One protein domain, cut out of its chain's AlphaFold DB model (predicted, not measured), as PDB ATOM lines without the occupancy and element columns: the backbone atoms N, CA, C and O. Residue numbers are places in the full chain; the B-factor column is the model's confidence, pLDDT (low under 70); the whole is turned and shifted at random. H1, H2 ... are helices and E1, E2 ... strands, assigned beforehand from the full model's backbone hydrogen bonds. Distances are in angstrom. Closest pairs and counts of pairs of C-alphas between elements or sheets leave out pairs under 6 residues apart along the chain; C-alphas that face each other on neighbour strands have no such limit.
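What this domain is: This is residues 115 to 231 of the 573 residues of an uncharacterized protein of Penaeus vannamei (UniProt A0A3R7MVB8). A strongly twisted five-stranded sheet has helix H4 packed over its E5 side, in two layers, a sheet with a helix on one face. Short H1 and H2 sit beside the sheet; H3 lies well away from it, before a long loop whose residues 185 to 190 stick out. The printed part has 117 residues, under half in named elements, in the order E1 E2 H1 H2 E3 E4 H3 E5 H4; the class is mixed, helices and strands. The mixed sheet runs E1 E2 E3 E4 E5. The whole is compact, with a radius of gyration of the C-alphas of 14.3 A and spans of 41 by 34 by 24 A.

Where its parts are: E1, residues 115 to 117, begins at C-alpha 115 (209.780, 161.272, 296.436). E2 is residues 128 to 131, H1 143 to 148, and H2 151 to 156. E3, residues 159 to 166, is 19.3 A long; E4, 169 to 174, is 16.0 A. H3 is residues 180 to 183. E5, 203 to 207, is 13.6 A; H4, 217 to 226, is 13.8 A and ends at C-alpha 226 (211.024, 134.810, 309.714).

How they stand to each other: E1 and E2 form an antiparallel hairpin, with N 130 and O 115 3.0 A apart. E2 and E3 are parallel, with N 131 and O 162 at 2.9 A; with H1 and H2 between them they make a strand-helix-strand unit, two parallel neighbour strands joined through helices, with a left-handed crossover. E3 and E4 form an antiparallel hairpin, with N 171 and O 163 at 2.7 A. E4 and E5 are antiparallel, with N 170 and O 206 at 2.8 A. H4 is on the sheet at a height of 8.2 A, along the strands, at 2 degrees to E5 on the local plane; its closest C-alphas with E5 are Gly 217 and Phe 205, 5.4 A. H1 is at the sheet's level, 0.7 A; H2 only grazes the sheet with residues 153 to 156; H3 is not on it. Every O i to N i+4 pair is within hydrogen-bond range in H2 and H4, 1 of 2 in H1; H3 is too short for such a pair.

The domain as a whole: The C-alphas farthest apart, Arg 182 and Lys 231, are 41.0 A apart. The printed part has no cut; the links E2 to H1 and H3 to E5 are long. Mean pLDDT of the printed part is 77.7, with 36 residues under 70, among them 176 to 195.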
ATOM      1  N   LEU A 115     209.862 160.408 295.268       68.38
ATOM      2  CA  LEU A 115     209.780 161.272 296.436       68.38
ATOM      3  C   LEU A 115     211.204 161.697 296.788       68.38
ATOM      4  O   LEU A 115     212.080 160.846 296.964       68.38
ATOM      5  N   ILE A 116     211.437 163.003 296.859       70.75
ATOM      6  CA  ILE A 116     212.661 163.547 297.444       70.75
ATOM      7  C   ILE A 116     212.384 163.665 298.937       70.75
ATOM      8  O   ILE A 116     211.507 164.424 299.343       70.75
ATOM      9  N   ILE A 117     213.081 162.869 299.745       72.12
ATOM     10  CA  ILE A 117     212.932 162.916 301.201       72.12
ATOM     11  C   ILE A 117     213.979 163.886 301.729       72.12
ATOM     12  O   ILE A 117     215.179 163.653 301.561       72.12
ATOM     13  N   ASN A 118     213.518 164.965 302.358       72.56
ATOM     14  CA  ASN A 118     214.389 165.890 303.063       72.56
ATOM     15  C   ASN A 118     214.560 165.384 304.499       72.56
ATOM     16  O   ASN A 118     213.575 165.186 305.205       72.56
ATOM     17  N   ILE A 119     215.797 165.103 304.900       72.69
ATOM     18  CA  ILE A 119     216.121 164.596 306.236       72.69
ATOM     19  C   ILE A 119     216.971 165.664 306.911       72.69
ATOM     20  O   ILE A 119     218.059 165.981 306.425       72.69
ATOM     21  N   GLU A 120     216.467 166.236 308.005       71.25
ATOM     22  CA  GLU A 120     217.196 167.244 308.774       71.25
ATOM     23  C   GLU A 120     218.590 166.727 309.165       71.25
ATOM     24  O   GLU A 120     218.763 165.584 309.591       71.25
ATOM     25  N   GLY A 121     219.614 167.562 308.965       65.19
ATOM     26  CA  GLY A 121     221.012 167.206 309.238       65.19
ATOM     27  C   GLY A 121     221.733 166.433 308.122       65.19
ATOM     28  O   GLY A 121     222.944 166.214 308.225       65.19
ATOM     29  N   PHE A 122     221.058 166.066 307.029       68.12
ATOM     30  CA  PHE A 122     221.710 165.501 305.846       68.12
ATOM     31  C   PHE A 122     222.257 166.630 304.952       68.12
ATOM     32  O   PHE A 122     221.543 167.204 304.134       68.12
ATOM     33  N   LYS A 123     223.528 167.006 305.166       57.53
ATOM     34  CA  LYS A 123     224.142 168.229 304.606       57.53
ATOM     35  C   LYS A 123     224.793 168.059 303.223       57.53
ATOM     36  O   LYS A 123     225.120 169.060 302.589       57.53
ATOM     37  N   GLU A 124     224.979 166.838 302.715       54.75
ATOM     38  CA  GLU A 124     225.587 166.627 301.390       54.75
ATOM     39  C   GLU A 124     224.567 166.803 300.240       54.75
ATOM     40  O   GLU A 124     223.985 165.843 299.746       54.75
ATOM     41  N   ALA A 125     224.378 168.062 299.821       47.19
ATOM     42  CA  ALA A 125     224.172 168.597 298.456       47.19
ATOM     43  C   ALA A 125     223.250 167.896 297.422       47.19
ATOM     44  O   ALA A 125     223.278 168.237 296.240       47.19
ATOM     45  N   GLY A 126     222.400 166.954 297.800       59.22
ATOM     46  CA  GLY A 126     221.444 166.367 296.870       59.22
ATOM     47  C   GLY A 126     220.530 165.426 297.616       59.22
ATOM     48  O   GLY A 126     220.974 164.367 298.047       59.22
ATOM     49  N   GLY A 127     219.278 165.840 297.799       72.19
ATOM     50  CA  GLY A 127     218.287 165.112 298.585       72.19
ATOM     51  C   GLY A 127     218.250 163.608 298.300       72.19
ATOM     52  O   GLY A 127     218.584 163.128 297.214       72.19
ATOM     53  N   LEU A 128     217.817 162.845 299.299       81.75
ATOM     54  CA  LEU A 128     217.729 161.398 299.201       81.75
ATOM     55  C   LEU A 128     216.665 161.006 298.166       81.75
ATOM     56  O   LEU A 128     215.474 161.265 298.356       81.75
ATOM     57  N   LEU A 129     217.079 160.338 297.084       84.69
ATOM     58  CA  LEU A 129     216.139 159.841 296.083       84.69
ATOM     59  C   LEU A 129     215.461 158.563 296.590       84.69
ATOM     60  O   LEU A 129     216.080 157.495 296.608       84.69
ATOM     61  N   TYR A 130     214.178 158.651 296.939       86.44
ATOM     62  CA  TYR A 130     213.358 157.480 297.233       86.44
ATOM     63  C   TYR A 130     212.540 157.056 296.008       86.44
ATOM     64  O   TYR A 130     211.820 157.846 295.393       86.44
ATOM     65  N   ILE A 131     212.657 155.777 295.652       87.06
ATOM     66  CA  ILE A 131     211.942 155.152 294.538       87.06
ATOM     67  C   ILE A 131     211.068 154.042 295.120       87.06
ATOM     68  O   ILE A 131     211.559 152.943 295.401       87.06
ATOM     69  N   GLY A 132     209.780 154.334 295.291       81.75
ATOM     70  CA  GLY A 132     208.799 153.371 295.790       81.75
ATOM     71  C   GLY A 132     208.498 152.242 294.796       81.75
ATOM     72  O   GLY A 132     208.739 152.355 293.588       81.75
ATOM     73  N   CYS A 133     207.956 151.135 295.306       77.50
ATOM     74  CA  CYS A 133     207.460 150.036 294.475       77.50
ATOM     75  C   CYS A 133     206.178 150.452 293.717       77.50
ATOM     76  O   CYS A 133     205.447 151.325 294.173       77.50
ATOM     77  N   LYS A 134     205.864 149.834 292.566       67.88
ATOM     78  CA  LYS A 134     204.619 150.131 291.817       67.88
ATOM     79  C   LYS A 134     203.353 149.635 292.539       67.88
ATOM     80  O   LYS A 134     202.276 150.156 292.289       67.88
ATOM     81  N   ASN A 135     203.468 148.657 293.436       70.88
ATOM     82  CA  ASN A 135     202.302 148.081 294.108       70.88
ATOM     83  C   ASN A 135     201.832 148.994 295.249       70.88
ATOM     84  O   ASN A 135     202.560 149.193 296.215       70.88
ATOM     85  N   GLU A 136     200.621 149.539 295.136       62.28
ATOM     86  CA  GLU A 136     200.063 150.533 296.071       62.28
ATOM     87  C   GLU A 136     199.677 149.975 297.439       62.28
ATOM     88  O   GLU A 136     199.753 150.693 298.428       62.28
ATOM     89  N   VAL A 137     199.337 148.689 297.517       72.06
ATOM     90  CA  VAL A 137     198.717 148.111 298.720       72.06
ATOM     91  C   VAL A 137     199.714 147.894 299.868       72.06
ATOM     92  O   VAL A 137     199.323 147.867 301.028       72.06
ATOM     93  N   GLU A 138     201.009 147.745 299.577       73.00
ATOM     94  CA  GLU A 138     202.029 147.460 300.595       73.00
ATOM     95  C   GLU A 138     203.336 148.197 300.279       73.00
ATOM     96  O   GLU A 138     204.259 147.627 299.691       73.00
ATOM     97  N   LYS A 139     203.401 149.480 300.654       81.38
ATOM     98  CA  LYS A 139     204.607 150.309 300.533       81.38
ATOM     99  C   LYS A 139     205.218 150.590 301.895       81.38
ATOM    100  O   LYS A 139     204.529 150.711 302.908       81.38
ATOM    101  N   THR A 140     206.534 150.734 301.898       82.94
ATOM    102  CA  THR A 140     207.256 151.304 303.031       82.94
ATOM    103  C   THR A 140     206.815 152.754 303.240       82.94
ATOM    104  O   THR A 140     206.832 153.534 302.291       82.94
ATOM    105  N   ASN A 141     206.447 153.133 304.469       83.38
ATOM    106  CA  ASN A 141     206.149 154.530 304.784       83.38
ATOM    107  C   ASN A 141     207.448 155.364 304.680       83.38
ATOM    108  O   ASN A 141     208.384 155.083 305.437       83.38
ATOM    109  N   PRO A 142     207.528 156.365 303.778       83.50
ATOM    110  CA  PRO A 142     208.720 157.190 303.613       83.50
ATOM    111  C   PRO A 142     209.138 157.916 304.894       83.50
ATOM    112  O   PRO A 142     210.331 158.043 305.145       83.50
ATOM    113  N   SER A 143     208.188 158.312 305.745       84.00
ATOM    114  CA  SER A 143     208.480 159.002 307.007       84.00
ATOM    115  C   SER A 143     209.241 158.121 307.997       84.00
ATOM    116  O   SER A 143     210.037 158.621 308.776       84.00
ATOM    117  N   LYS A 144     209.085 156.792 307.927       84.50
ATOM    118  CA  LYS A 144     209.859 155.872 308.779       84.50
ATOM    119  C   LYS A 144     211.298 155.678 308.290       84.50
ATOM    120  O   LYS A 144     212.129 155.110 308.996       84.50
ATOM    121  N   ILE A 145     211.628 156.143 307.082       84.75
ATOM    122  CA  ILE A 145     212.995 156.062 306.561       84.75
ATOM    123  C   ILE A 145     213.918 156.969 307.379       84.75
ATOM    124  O   ILE A 145     215.004 156.520 307.732       84.75
ATOM    125  N   SER A 146     213.501 158.182 307.745       84.00
ATOM    126  CA  SER A 146     214.312 159.052 308.612       84.00
ATOM    127  C   SER A 146     214.493 158.462 310.016       84.00
ATOM    128  O   SER A 146     215.579 158.567 310.579       84.00
ATOM    129  N   GLU A 147     213.490 157.757 310.550       87.44
ATOM    130  CA  GLU A 147     213.604 157.058 311.840       87.44
ATOM    131  C   GLU A 147     214.640 155.928 311.798       87.44
ATOM    132  O   GLU A 147     215.422 155.738 312.730       87.44
ATOM    133  N   TRP A 148     214.652 155.132 310.724       88.12
ATOM    134  CA  TRP A 148     215.582 154.009 310.632       88.12
ATOM    135  C   TRP A 148     216.984 154.473 310.269       88.12
ATOM    136  O   TRP A 148     217.965 153.944 310.793       88.12
ATOM    137  N   PHE A 149     217.096 155.402 309.324       89.06
ATOM    138  CA  PHE A 149     218.352 155.907 308.792       89.06
ATOM    139  C   PHE A 149     218.672 157.252 309.434       89.06
ATOM    140  O   PHE A 149     218.320 158.297 308.896       89.06
ATOM    141  N   THR A 150     219.379 157.204 310.567       89.06
ATOM    142  CA  THR A 150     219.889 158.412 311.223       89.06
ATOM    143  C   THR A 150     220.713 159.256 310.251       89.06
ATOM    144  O   THR A 150     221.372 158.713 309.355       89.06
ATOM    145  N   ALA A 151     220.704 160.580 310.438       87.25
ATOM    146  CA  ALA A 151     221.497 161.503 309.625       87.25
ATOM    147  C   ALA A 151     222.977 161.083 309.585       87.25
ATOM    148  O   ALA A 151     223.566 161.002 308.508       87.25
ATOM    149  N   ASP A 152     223.536 160.677 310.730       87.00
ATOM    150  CA  ASP A 152     224.903 160.152 310.828       87.00
ATOM    151  C   ASP A 152     225.124 158.918 309.958       87.00
ATOM    152  O   ASP A 152     226.140 158.813 309.280       87.00
ATOM    153  N   PHE A 153     224.168 157.986 309.928       88.06
ATOM    154  CA  PHE A 153     224.275 156.797 309.089       88.06
ATOM    155  C   PHE A 153     224.216 157.152 307.601       88.06
ATOM    156  O   PHE A 153     224.990 156.620 306.805       88.06
ATOM    157  N   LEU A 154     223.302 158.044 307.213       89.25
ATOM    158  CA  LEU A 154     223.177 158.499 305.829       89.25
ATOM    159  C   LEU A 154     224.455 159.200 305.360       89.25
ATOM    160  O   LEU A 154     224.936 158.893 304.268       89.25
ATOM    161  N   ASN A 155     225.020 160.074 306.199       87.25
ATOM    162  CA  ASN A 155     226.260 160.803 305.935       87.25
ATOM    163  C   ASN A 155     227.467 159.848 305.900       87.25
ATOM    164  O   ASN A 155     228.223 159.837 304.930       87.25
ATOM    165  N   HIS A 156     227.612 158.975 306.902       86.62
ATOM    166  CA  HIS A 156     228.732 158.034 307.003       86.62
ATOM    167  C   HIS A 156     228.781 157.050 305.827       86.62
ATOM    168  O   HIS A 156     229.852 156.742 305.311       86.62
ATOM    169  N   HIS A 157     227.619 156.574 305.371       84.81
ATOM    170  CA  HIS A 157     227.522 155.655 304.233       84.81
ATOM    171  C   HIS A 157     227.288 156.358 302.889       84.81
ATOM    172  O   HIS A 157     227.094 155.676 301.881       84.81
ATOM    173  N   ARG A 158     227.273 157.698 302.856       89.38
ATOM    174  CA  ARG A 158     227.027 158.514 301.654       89.38
ATOM    175  C   ARG A 158     225.857 157.984 300.823       89.38
ATOM    176  O   ARG A 158     225.994 157.661 299.636       89.38
ATOM    177  N   ILE A 159     224.719 157.768 301.476       89.50
ATOM    178  CA  ILE A 159     223.542 157.184 300.832       89.50
ATOM    179  C   ILE A 159     222.916 158.230 299.921       89.50
ATOM    180  O   ILE A 159     222.568 159.312 300.369       89.50
ATOM    181  N   TYR A 160     222.736 157.886 298.650       88.69
ATOM    182  CA  TYR A 160     222.191 158.823 297.661       88.69
ATOM    183  C   TYR A 160     220.869 158.346 297.045       88.69
ATOM    184  O   TYR A 160     220.155 159.131 296.425       88.69
ATOM    185  N   ALA A 161     220.530 157.059 297.185       91.38
ATOM    186  CA  ALA A 161     219.253 156.537 296.717       91.38
ATOM    187  C   ALA A 161     218.778 155.339 297.542       91.38
ATOM    188  O   ALA A 161     219.562 154.471 297.932       91.38
ATOM    189  N   ILE A 162     217.463 155.249 297.726       92.88
ATOM    190  CA  ILE A 162     216.778 154.089 298.292       92.88
ATOM    191  C   ILE A 162     215.700 153.657 297.307       92.88
ATOM    192  O   ILE A 162     214.826 154.431 296.933       92.88
ATOM    193  N   LYS A 163     215.753 152.397 296.881       93.69
ATOM    194  CA  LYS A 163     214.766 151.800 295.985       93.69
ATOM    195  C   LYS A 163     214.078 150.639 296.673       93.69
ATOM    196  O   LYS A 163     214.742 149.707 297.109       93.69
ATOM    197  N   GLU A 164     212.760 150.642 296.701       93.12
ATOM    198  CA  GLU A 164     211.994 149.486 297.150       93.12
ATOM    199  C   GLU A 164     211.914 148.447 296.016       93.12
ATOM    200  O   GLU A 164     211.379 148.717 294.939       93.12
ATOM    201  N   GLU A 165     212.525 147.271 296.207       90.56
ATOM    202  CA  GLU A 165     212.525 146.190 295.203       90.56
ATOM    203  C   GLU A 165     211.316 145.261 295.335       90.56
ATOM    204  O   GLU A 165     210.766 144.801 294.336       90.56
ATOM    205  N   GLU A 166     210.924 144.974 296.570       90.38
ATOM    206  CA  GLU A 166     209.751 144.187 296.955       90.38
ATOM    207  C   GLU A 166     209.071 144.939 298.108       90.38
ATOM    208  O   GLU A 166     209.750 145.749 298.746       90.38
ATOM    209  N   PRO A 167     207.786 144.682 298.419       88.25
ATOM    210  CA  PRO A 167     207.144 145.268 299.594       88.25
ATOM    211  C   PRO A 167     208.036 145.133 300.834       88.25
ATOM    212  O   PRO A 167     208.408 144.018 301.218       88.25
ATOM    213  N   PHE A 168     208.423 146.268 301.423       89.50
ATOM    214  CA  PHE A 168     209.293 146.361 302.604       89.50
ATOM    215  C   PHE A 168     210.740 145.871 302.416       89.50
ATOM    216  O   PHE A 168     211.481 145.759 303.394       89.50
ATOM    217  N   LEU A 169     211.184 145.572 301.195       93.94
ATOM    218  CA  LEU A 169     212.588 145.292 300.889       93.94
ATOM    219  C   LEU A 169     213.215 146.516 300.229       93.94
ATOM    220  O   LEU A 169     213.104 146.726 299.019       93.94
ATOM    221  N   LEU A 170     213.921 147.299 301.034       94.75
ATOM    222  CA  LEU A 170     214.649 148.470 300.583       94.75
ATOM    223  C   LEU A 170     216.040 148.063 300.105       94.75
ATOM    224  O   LEU A 170     216.786 147.386 300.810       94.75
ATOM    225  N   ARG A 171     216.408 148.514 298.915       95.06
ATOM    226  CA  ARG A 171     217.757 148.473 298.367       95.06
ATOM    227  C   ARG A 171     218.354 149.870 298.465       95.06
ATOM    228  O   ARG A 171     217.884 150.803 297.823       95.06
ATOM    229  N   VAL A 172     219.376 149.995 299.292       93.88
ATOM    230  CA  VAL A 172     220.031 151.246 299.662       93.88
ATOM    231  C   VAL A 172     221.346 151.333 298.900       93.88
ATOM    232  O   VAL A 172     222.183 150.430 298.975       93.88
ATOM    233  N   PHE A 173     221.511 152.408 298.139       90.56
ATOM    234  CA  PHE A 173     222.700 152.656 297.338       90.56
ATOM    235  C   PHE A 173     223.606 153.666 298.042       90.56
ATOM    236  O   PHE A 173     223.191 154.785 298.347       90.56
ATOM    237  N   THR A 174     224.849 153.253 298.282       90.50
ATOM    238  CA  THR A 174     225.885 154.045 298.963       90.50
ATOM    239  C   THR A 174     226.910 154.571 297.958       90.50
ATOM    240  O   THR A 174     227.190 153.899 296.968       90.50
ATOM    241  N   ARG A 175     227.495 155.749 298.192       84.62
ATOM    242  CA  ARG A 175     228.674 156.267 297.468       84.62
ATOM    243  C   ARG A 175     229.948 155.989 298.272       84.62
ATOM    244  O   ARG A 175     230.712 156.897 298.589       84.62
ATOM    245  N   ASN A 176     230.211 154.728 298.606       69.88
ATOM    246  CA  ASN A 176     231.519 154.376 299.159       69.88
ATOM    247  C   ASN A 176     232.547 154.288 298.021       69.88
ATOM    248  O   ASN A 176     232.625 153.302 297.287       69.88
ATOM    249  N   HIS A 177     233.297 155.384 297.878       48.44
ATOM    250  CA  HIS A 177     234.249 155.664 296.800       48.44
ATOM    251  C   HIS A 177     235.509 154.773 296.851       48.44
ATOM    252  O   HIS A 177     236.193 154.608 295.843       48.44
ATOM    253  N   GLU A 178     235.807 154.159 298.002       50.94
ATOM    254  CA  GLU A 178     237.110 153.517 298.243       50.94
ATOM    255  C   GLU A 178     237.102 151.980 298.140       50.94
ATOM    256  O   GLU A 178     238.081 151.393 297.678       50.94
ATOM    257  N   SER A 179     236.000 151.295 298.470       49.78
ATOM    258  CA  SER A 179     235.946 149.818 298.496       49.78
ATOM    259  C   SER A 179     235.551 149.178 297.155       49.78
ATOM    260  O   SER A 179     235.966 148.056 296.835       49.78
ATOM    261  N   THR A 180     234.759 149.865 296.328       48.34
ATOM    262  CA  THR A 180     234.023 149.212 295.229       48.34
ATOM    263  C   THR A 180     234.738 149.167 293.883       48.34
ATOM    264  O   THR A 180     234.444 148.284 293.070       48.34
ATOM    265  N   ASN A 181     235.764 149.994 293.668       44.78
ATOM    266  CA  ASN A 181     236.522 149.981 292.413       44.78
ATOM    267  C   ASN A 181     237.480 148.781 292.275       44.78
ATOM    268  O   ASN A 181     237.831 148.405 291.154       44.78
ATOM    269  N   ARG A 182     237.860 148.116 293.378       49.03
ATOM    270  CA  ARG A 182     238.751 146.935 293.334       49.03
ATOM    271  C   ARG A 182     238.016 145.590 293.449       49.03
ATOM    272  O   ARG A 182     238.503 144.592 292.924       49.03
ATOM    273  N   GLY A 183     236.838 145.542 294.080       45.31
ATOM    274  CA  GLY A 183     236.147 144.282 294.405       45.31
ATOM    275  C   GLY A 183     235.144 143.761 293.366       45.31
ATOM    276  O   GLY A 183     235.064 142.550 293.146       45.31
ATOM    277  N   ILE A 184     234.396 144.645 292.695       47.16
ATOM    278  CA  ILE A 184     233.253 144.254 291.840       47.16
ATOM    279  C   ILE A 184     233.699 143.786 290.438       47.16
ATOM    280  O   ILE A 184     232.955 143.111 289.729       47.16
ATOM    281  N   ARG A 185     234.972 143.993 290.065       48.12
ATOM    282  CA  ARG A 185     235.574 143.399 288.852       48.12
ATOM    283  C   ARG A 185     235.792 141.880 288.935       48.12
ATOM    284  O   ARG A 185     236.290 141.282 287.979       48.12
ATOM    285  N   LYS A 186     235.414 141.212 290.032       46.41
ATOM    286  CA  LYS A 186     235.504 139.748 290.151       46.41
ATOM    287  C   LYS A 186     234.509 139.054 289.196       46.41
ATOM    288  O   LYS A 186     233.376 138.763 289.546       46.41
ATOM    289  N   LYS A 187     234.998 138.755 287.985       44.28
ATOM    290  CA  LYS A 187     234.531 137.735 287.020       44.28
ATOM    291  C   LYS A 187     233.042 137.804 286.617       44.28
ATOM    292  O   LYS A 187     232.257 136.930 286.967       44.28
ATOM    293  N   GLY A 188     232.677 138.775 285.776       55.81
ATOM    294  CA  GLY A 188     231.483 138.674 284.915       55.81
ATOM    295  C   GLY A 188     230.131 139.061 285.530       55.81
ATOM    296  O   GLY A 188     229.094 138.741 284.948       55.81
ATOM    297  N   GLY A 189     230.108 139.752 286.673       56.81
ATOM    298  CA  GLY A 189     228.879 140.352 287.200       56.81
ATOM    299  C   GLY A 189     228.371 141.488 286.302       56.81
ATOM    300  O   GLY A 189     229.159 142.306 285.831       56.81
ATOM    301  N   ARG A 190     227.054 141.549 286.049       57.22
ATOM    302  CA  ARG A 190     226.438 142.700 285.363       57.22
ATOM    303  C   ARG A 190     226.568 143.943 286.243       57.22
ATOM    304  O   ARG A 190     226.290 143.875 287.440       57.22
ATOM    305  N   LYS A 191     226.942 145.063 285.627       67.56
ATOM    306  CA  LYS A 191     226.977 146.389 286.253       67.56
ATOM    307  C   LYS A 191     225.601 146.731 286.826       67.56
ATOM    308  O   LYS A 191     224.579 146.474 286.186       67.56
ATOM    309  N   VAL A 192     225.566 147.266 288.044       63.34
ATOM    310  CA  VAL A 192     224.313 147.702 288.666       63.34
ATOM    311  C   VAL A 192     223.921 149.029 288.028       63.34
ATOM    312  O   VAL A 192     224.655 150.006 288.124       63.34
ATOM    313  N   MET A 193     222.771 149.047 287.357       69.56
ATOM    314  CA  MET A 193     222.240 150.237 286.693       69.56
ATOM    315  C   MET A 193     221.084 150.804 287.521       69.56
ATOM    316  O   MET A 193     220.114 150.090 287.793       69.56
ATOM    317  N   LEU A 194     221.155 152.082 287.892       67.31
ATOM    318  CA  LEU A 194     220.035 152.832 288.462       67.31
ATOM    319  C   LEU A 194     219.633 153.911 287.458       67.31
ATOM    320  O   LEU A 194     220.442 154.757 287.099       67.31
ATOM    321  N   MET A 195     218.388 153.854 286.974       69.31
ATOM    322  CA  MET A 195     217.860 154.799 285.974       69.31
ATOM    323  C   MET A 195     218.760 154.949 284.734       69.31
ATOM    324  O   MET A 195     219.016 156.050 284.266       69.31
ATOM    325  N   GLY A 196     219.288 153.833 284.222       74.69
ATOM    326  CA  GLY A 196     220.142 153.841 283.029       74.69
ATOM    327  C   GLY A 196     221.573 154.340 283.257       74.69
ATOM    328  O   GLY A 196     222.374 154.266 282.332       74.69
ATOM    329  N   LYS A 197     221.934 154.763 284.476       70.69
ATOM    330  CA  LYS A 197     223.308 155.127 284.844       70.69
ATOM    331  C   LYS A 197     223.966 154.015 285.656       70.69
ATOM    332  O   LYS A 197     223.330 153.391 286.508       70.69
ATOM    333  N   GLU A 198     225.237 153.753 285.363       70.56
ATOM    334  CA  GLU A 198     226.048 152.825 286.147       70.56
ATOM    335  C   GLU A 198     226.263 153.404 287.543       70.56
ATOM    336  O   GLU A 198     226.671 154.551 287.711       70.56
ATOM    337  N   VAL A 199     225.946 152.595 288.545       66.62
ATOM    338  CA  VAL A 199     226.120 152.939 289.946       66.62
ATOM    339  C   VAL A 199     227.368 152.252 290.475       66.62
ATOM    340  O   VAL A 199     227.454 151.023 290.467       66.62
ATOM    341  N   PHE A 200     228.286 153.050 291.010       62.16
ATOM    342  CA  PHE A 200     229.433 152.584 291.781       62.16
ATOM    343  C   PHE A 200     229.102 152.728 293.268       62.16
ATOM    344  O   PHE A 200     228.784 153.826 293.722       62.16
ATOM    345  N   GLY A 201     229.091 151.618 294.008       73.25
ATOM    346  CA  GLY A 201     228.689 151.637 295.410       73.25
ATOM    347  C   GLY A 201     228.352 150.274 295.991       73.25
ATOM    348  O   GLY A 201     227.913 149.368 295.273       73.25
ATOM    349  N   ASP A 202     228.561 150.129 297.300       82.94
ATOM    350  CA  ASP A 202     228.106 148.949 298.021       82.94
ATOM    351  C   ASP A 202     226.579 149.014 298.123       82.94
ATOM    352  O   ASP A 202     225.978 150.055 298.415       82.94
ATOM    353  N   VAL A 203     225.931 147.892 297.832       88.62
ATOM    354  CA  VAL A 203     224.478 147.778 297.926       88.62
ATOM    355  C   VAL A 203     224.141 147.208 299.292       88.62
ATOM    356  O   VAL A 203     224.486 146.066 299.599       88.62
ATOM    357  N   LEU A 204     223.436 147.995 300.095       93.75
ATOM    358  CA  LEU A 204     222.847 147.543 301.348       93.75
ATOM    359  C   LEU A 204     221.382 147.185 301.118       93.75
ATOM    360  O   LEU A 204     220.692 147.789 300.301       93.75
ATOM    361  N   PHE A 205     220.889 146.198 301.852       95.06
ATOM    362  CA  PHE A 205     219.473 145.864 301.890       95.06
ATOM    363  C   PHE A 205     218.940 146.159 303.284       95.06
ATOM    364  O   PHE A 205     219.596 145.846 304.280       95.06
ATOM    365  N   ALA A 206     217.745 146.730 303.363       95.69
ATOM    366  CA  ALA A 206     217.086 147.060 304.614       95.69
ATOM    367  C   ALA A 206     215.612 146.643 304.612       95.69
ATOM    368  O   ALA A 206     214.957 146.574 303.572       95.69
ATOM    369  N   CYS A 207     215.098 146.335 305.796       95.38
ATOM    370  CA  CYS A 207     213.696 146.041 306.037       95.38
ATOM    371  C   CYS A 207     212.926 147.352 306.230       95.38
ATOM    372  O   CYS A 207     213.149 148.046 307.219       95.38
ATOM    373  N   GLY A 208     211.977 147.641 305.345       92.06
ATOM    374  CA  GLY A 208     211.059 148.782 305.408       92.06
ATOM    375  C   GLY A 208     209.965 148.663 306.476       92.06
ATOM    376  O   GLY A 208     208.931 149.305 306.364       92.06
ATOM    377  N   HIS A 209     210.149 147.812 307.487       90.31
ATOM    378  CA  HIS A 209     209.264 147.735 308.654       90.31
ATOM    379  C   HIS A 209     209.987 148.046 309.964       90.31
ATOM    380  O   HIS A 209     209.422 148.705 310.827       90.31
ATOM    381  N   CYS A 210     211.212 147.544 310.143       91.00
ATOM    382  CA  CYS A 210     211.952 147.686 311.403       91.00
ATOM    383  C   CYS A 210     213.384 148.203 311.226       91.00
ATOM    384  O   CYS A 210     214.180 148.136 312.161       91.00
ATOM    385  N   GLY A 211     213.765 148.594 310.010       92.81
ATOM    386  CA  GLY A 211     215.107 149.080 309.713       92.81
ATOM    387  C   GLY A 211     216.214 148.018 309.723       92.81
ATOM    388  O   GLY A 211     217.366 148.380 309.520       92.81
ATOM    389  N   TYR A 212     215.928 146.718 309.922       94.56
ATOM    390  CA  TYR A 212     216.959 145.659 309.897       94.56
ATOM    391  C   TYR A 212     217.774 145.678 308.595       94.56
ATOM    392  O   TYR A 212     217.189 145.604 307.515       94.56
ATOM    393  N   ARG A 213     219.111 145.703 308.696       94.50
ATOM    394  CA  ARG A 213     220.041 145.852 307.560       94.50
ATOM    395  C   ARG A 213     220.900 144.612 307.326       94.50
ATOM    396  O   ARG A 213     221.229 143.885 308.260       94.50
ATOM    397  N   SER A 214     221.280 144.377 306.073       94.75
ATOM    398  CA  SER A 214     222.239 143.341 305.669       94.75
ATOM    399  C   SER A 214     222.820 143.646 304.283       94.75
ATOM    400  O   SER A 214     222.122 144.167 303.418       94.75
ATOM    401  N   HIS A 215     224.071 143.253 304.035       92.88
ATOM    402  CA  HIS A 215     224.694 143.328 302.702       92.88
ATOM    403  C   HIS A 215     224.068 142.356 301.691       92.88
ATOM    404  O   HIS A 215     224.122 142.566 300.484       92.88
ATOM    405  N   GLU A 216     223.431 141.287 302.173       93.44
ATOM    406  CA  GLU A 216     222.690 140.359 301.327       93.44
ATOM    407  C   GLU A 216     221.180 140.566 301.445       93.44
ATOM    408  O   GLU A 216     220.603 140.409 302.530       93.44
ATOM    409  N   GLY A 217     220.513 140.762 300.305       92.81
ATOM    410  CA  GLY A 217     219.050 140.774 300.229       92.81
ATOM    411  C   GLY A 217     218.423 139.435 300.636       92.81
ATOM    412  O   GLY A 217     217.286 139.390 301.102       92.81
ATOM    413  N   SER A 218     219.178 138.330 300.551       94.00
ATOM    414  CA  SER A 218     218.744 136.996 300.993       94.00
ATOM    415  C   SER A 218     218.412 136.964 302.495       94.00
ATOM    416  O   SER A 218     217.410 136.365 302.904       94.00
ATOM    417  N   ASN A 219     219.205 137.665 303.311       94.44
ATOM    418  CA  ASN A 219     219.035 137.747 304.757       94.44
ATOM    419  C   ASN A 219     217.885 138.677 305.131       94.44
ATOM    420  O   ASN A 219     217.119 138.326 306.023       94.44
ATOM    421  N   VAL A 220     217.698 139.793 304.418       94.25
ATOM    422  CA  VAL A 220     216.546 140.681 304.638       94.25
ATOM    423  C   VAL A 220     215.246 139.997 304.227       94.25
ATOM    424  O   VAL A 220     214.299 139.985 305.000       94.25
ATOM    425  N   ARG A 221     215.203 139.287 303.093       93.62
ATOM    426  CA  ARG A 221     214.042 138.455 302.728       93.62
ATOM    427  C   ARG A 221     213.776 137.354 303.749       93.62
ATOM    428  O   ARG A 221     212.627 137.060 304.071       93.62
ATOM    429  N   ARG A 222     214.828 136.710 304.264       92.81
ATOM    430  CA  ARG A 222     214.695 135.728 305.347       92.81
ATOM    431  C   ARG A 222     214.173 136.397 306.612       92.81
ATOM    432  O   ARG A 222     213.357 135.785 307.285       92.81
ATOM    433  N   HIS A 223     214.616 137.610 306.924       92.31
ATOM    434  CA  HIS A 223     214.115 138.415 308.027       92.31
ATOM    435  C   HIS A 223     212.633 138.735 307.814       92.31
ATOM    436  O   HIS A 223     211.841 138.323 308.647       92.31
ATOM    437  N   LEU A 224     212.224 139.306 306.681       90.19
ATOM    438  CA  LEU A 224     210.818 139.554 306.340       90.19
ATOM    439  C   LEU A 224     209.964 138.284 306.502       90.19
ATOM    440  O   LEU A 224     208.918 138.324 307.136       90.19
ATOM    441  N   LYS A 225     210.453 137.120 306.048       88.62
ATOM    442  CA  LYS A 225     209.754 135.826 306.194       88.62
ATOM    443  C   LYS A 225     209.755 135.251 307.615       88.62
ATOM    444  O   LYS A 225     208.804 134.574 307.997       88.62
ATOM    445  N   LYS A 226     210.848 135.408 308.374       80.62
ATOM    446  CA  LYS A 226     211.024 134.810 309.714       80.62
ATOM    447  C   LYS A 226     210.502 135.703 310.836       80.62
ATOM    448  O   LYS A 226     210.225 135.194 311.923       80.62
ATOM    449  N   SER A 227     210.467 137.013 310.632       55.22
ATOM    450  CA  SER A 227     210.423 137.980 311.720       55.22
ATOM    451  C   SER A 227     209.031 138.567 311.932       55.22
ATOM    452  O   SER A 227     208.268 138.804 311.000       55.22
ATOM    453  N   VAL A 228     208.725 138.738 313.218       57.53
ATOM    454  CA  VAL A 228     208.179 139.944 313.859       57.53
ATOM    455  C   VAL A 228     207.463 140.931 312.928       57.53
ATOM    456  O   VAL A 228     206.269 141.092 313.108       57.53
ATOM    457  N   CYS A 229     208.102 141.483 311.892       67.81
ATOM    458  CA  CYS A 229     207.482 142.456 310.986       67.81
ATOM    459  C   CYS A 229     206.180 141.975 310.314       67.81
ATOM    460  O   CYS A 229     205.216 142.724 310.247       67.81
ATOM    461  N   LEU A 230     206.100 140.714 309.865       61.28
ATOM    462  CA  LEU A 230     204.842 140.162 309.325       61.28
ATOM    463  C   LEU A 230     203.877 139.684 310.420       61.28
ATOM    464  O   LEU A 230     202.700 139.475 310.147       61.28
ATOM    465  N   LYS A 231     204.366 139.443 311.643       58.69
ATOM    466  CA  LYS A 231     203.533 138.986 312.769       58.69
ATOM    467  C   LYS A 231     202.890 140.140 313.534       58.69
ATOM    468  O   LYS A 231     201.857 139.911 314.147       58.69
TER     469      LYS A 231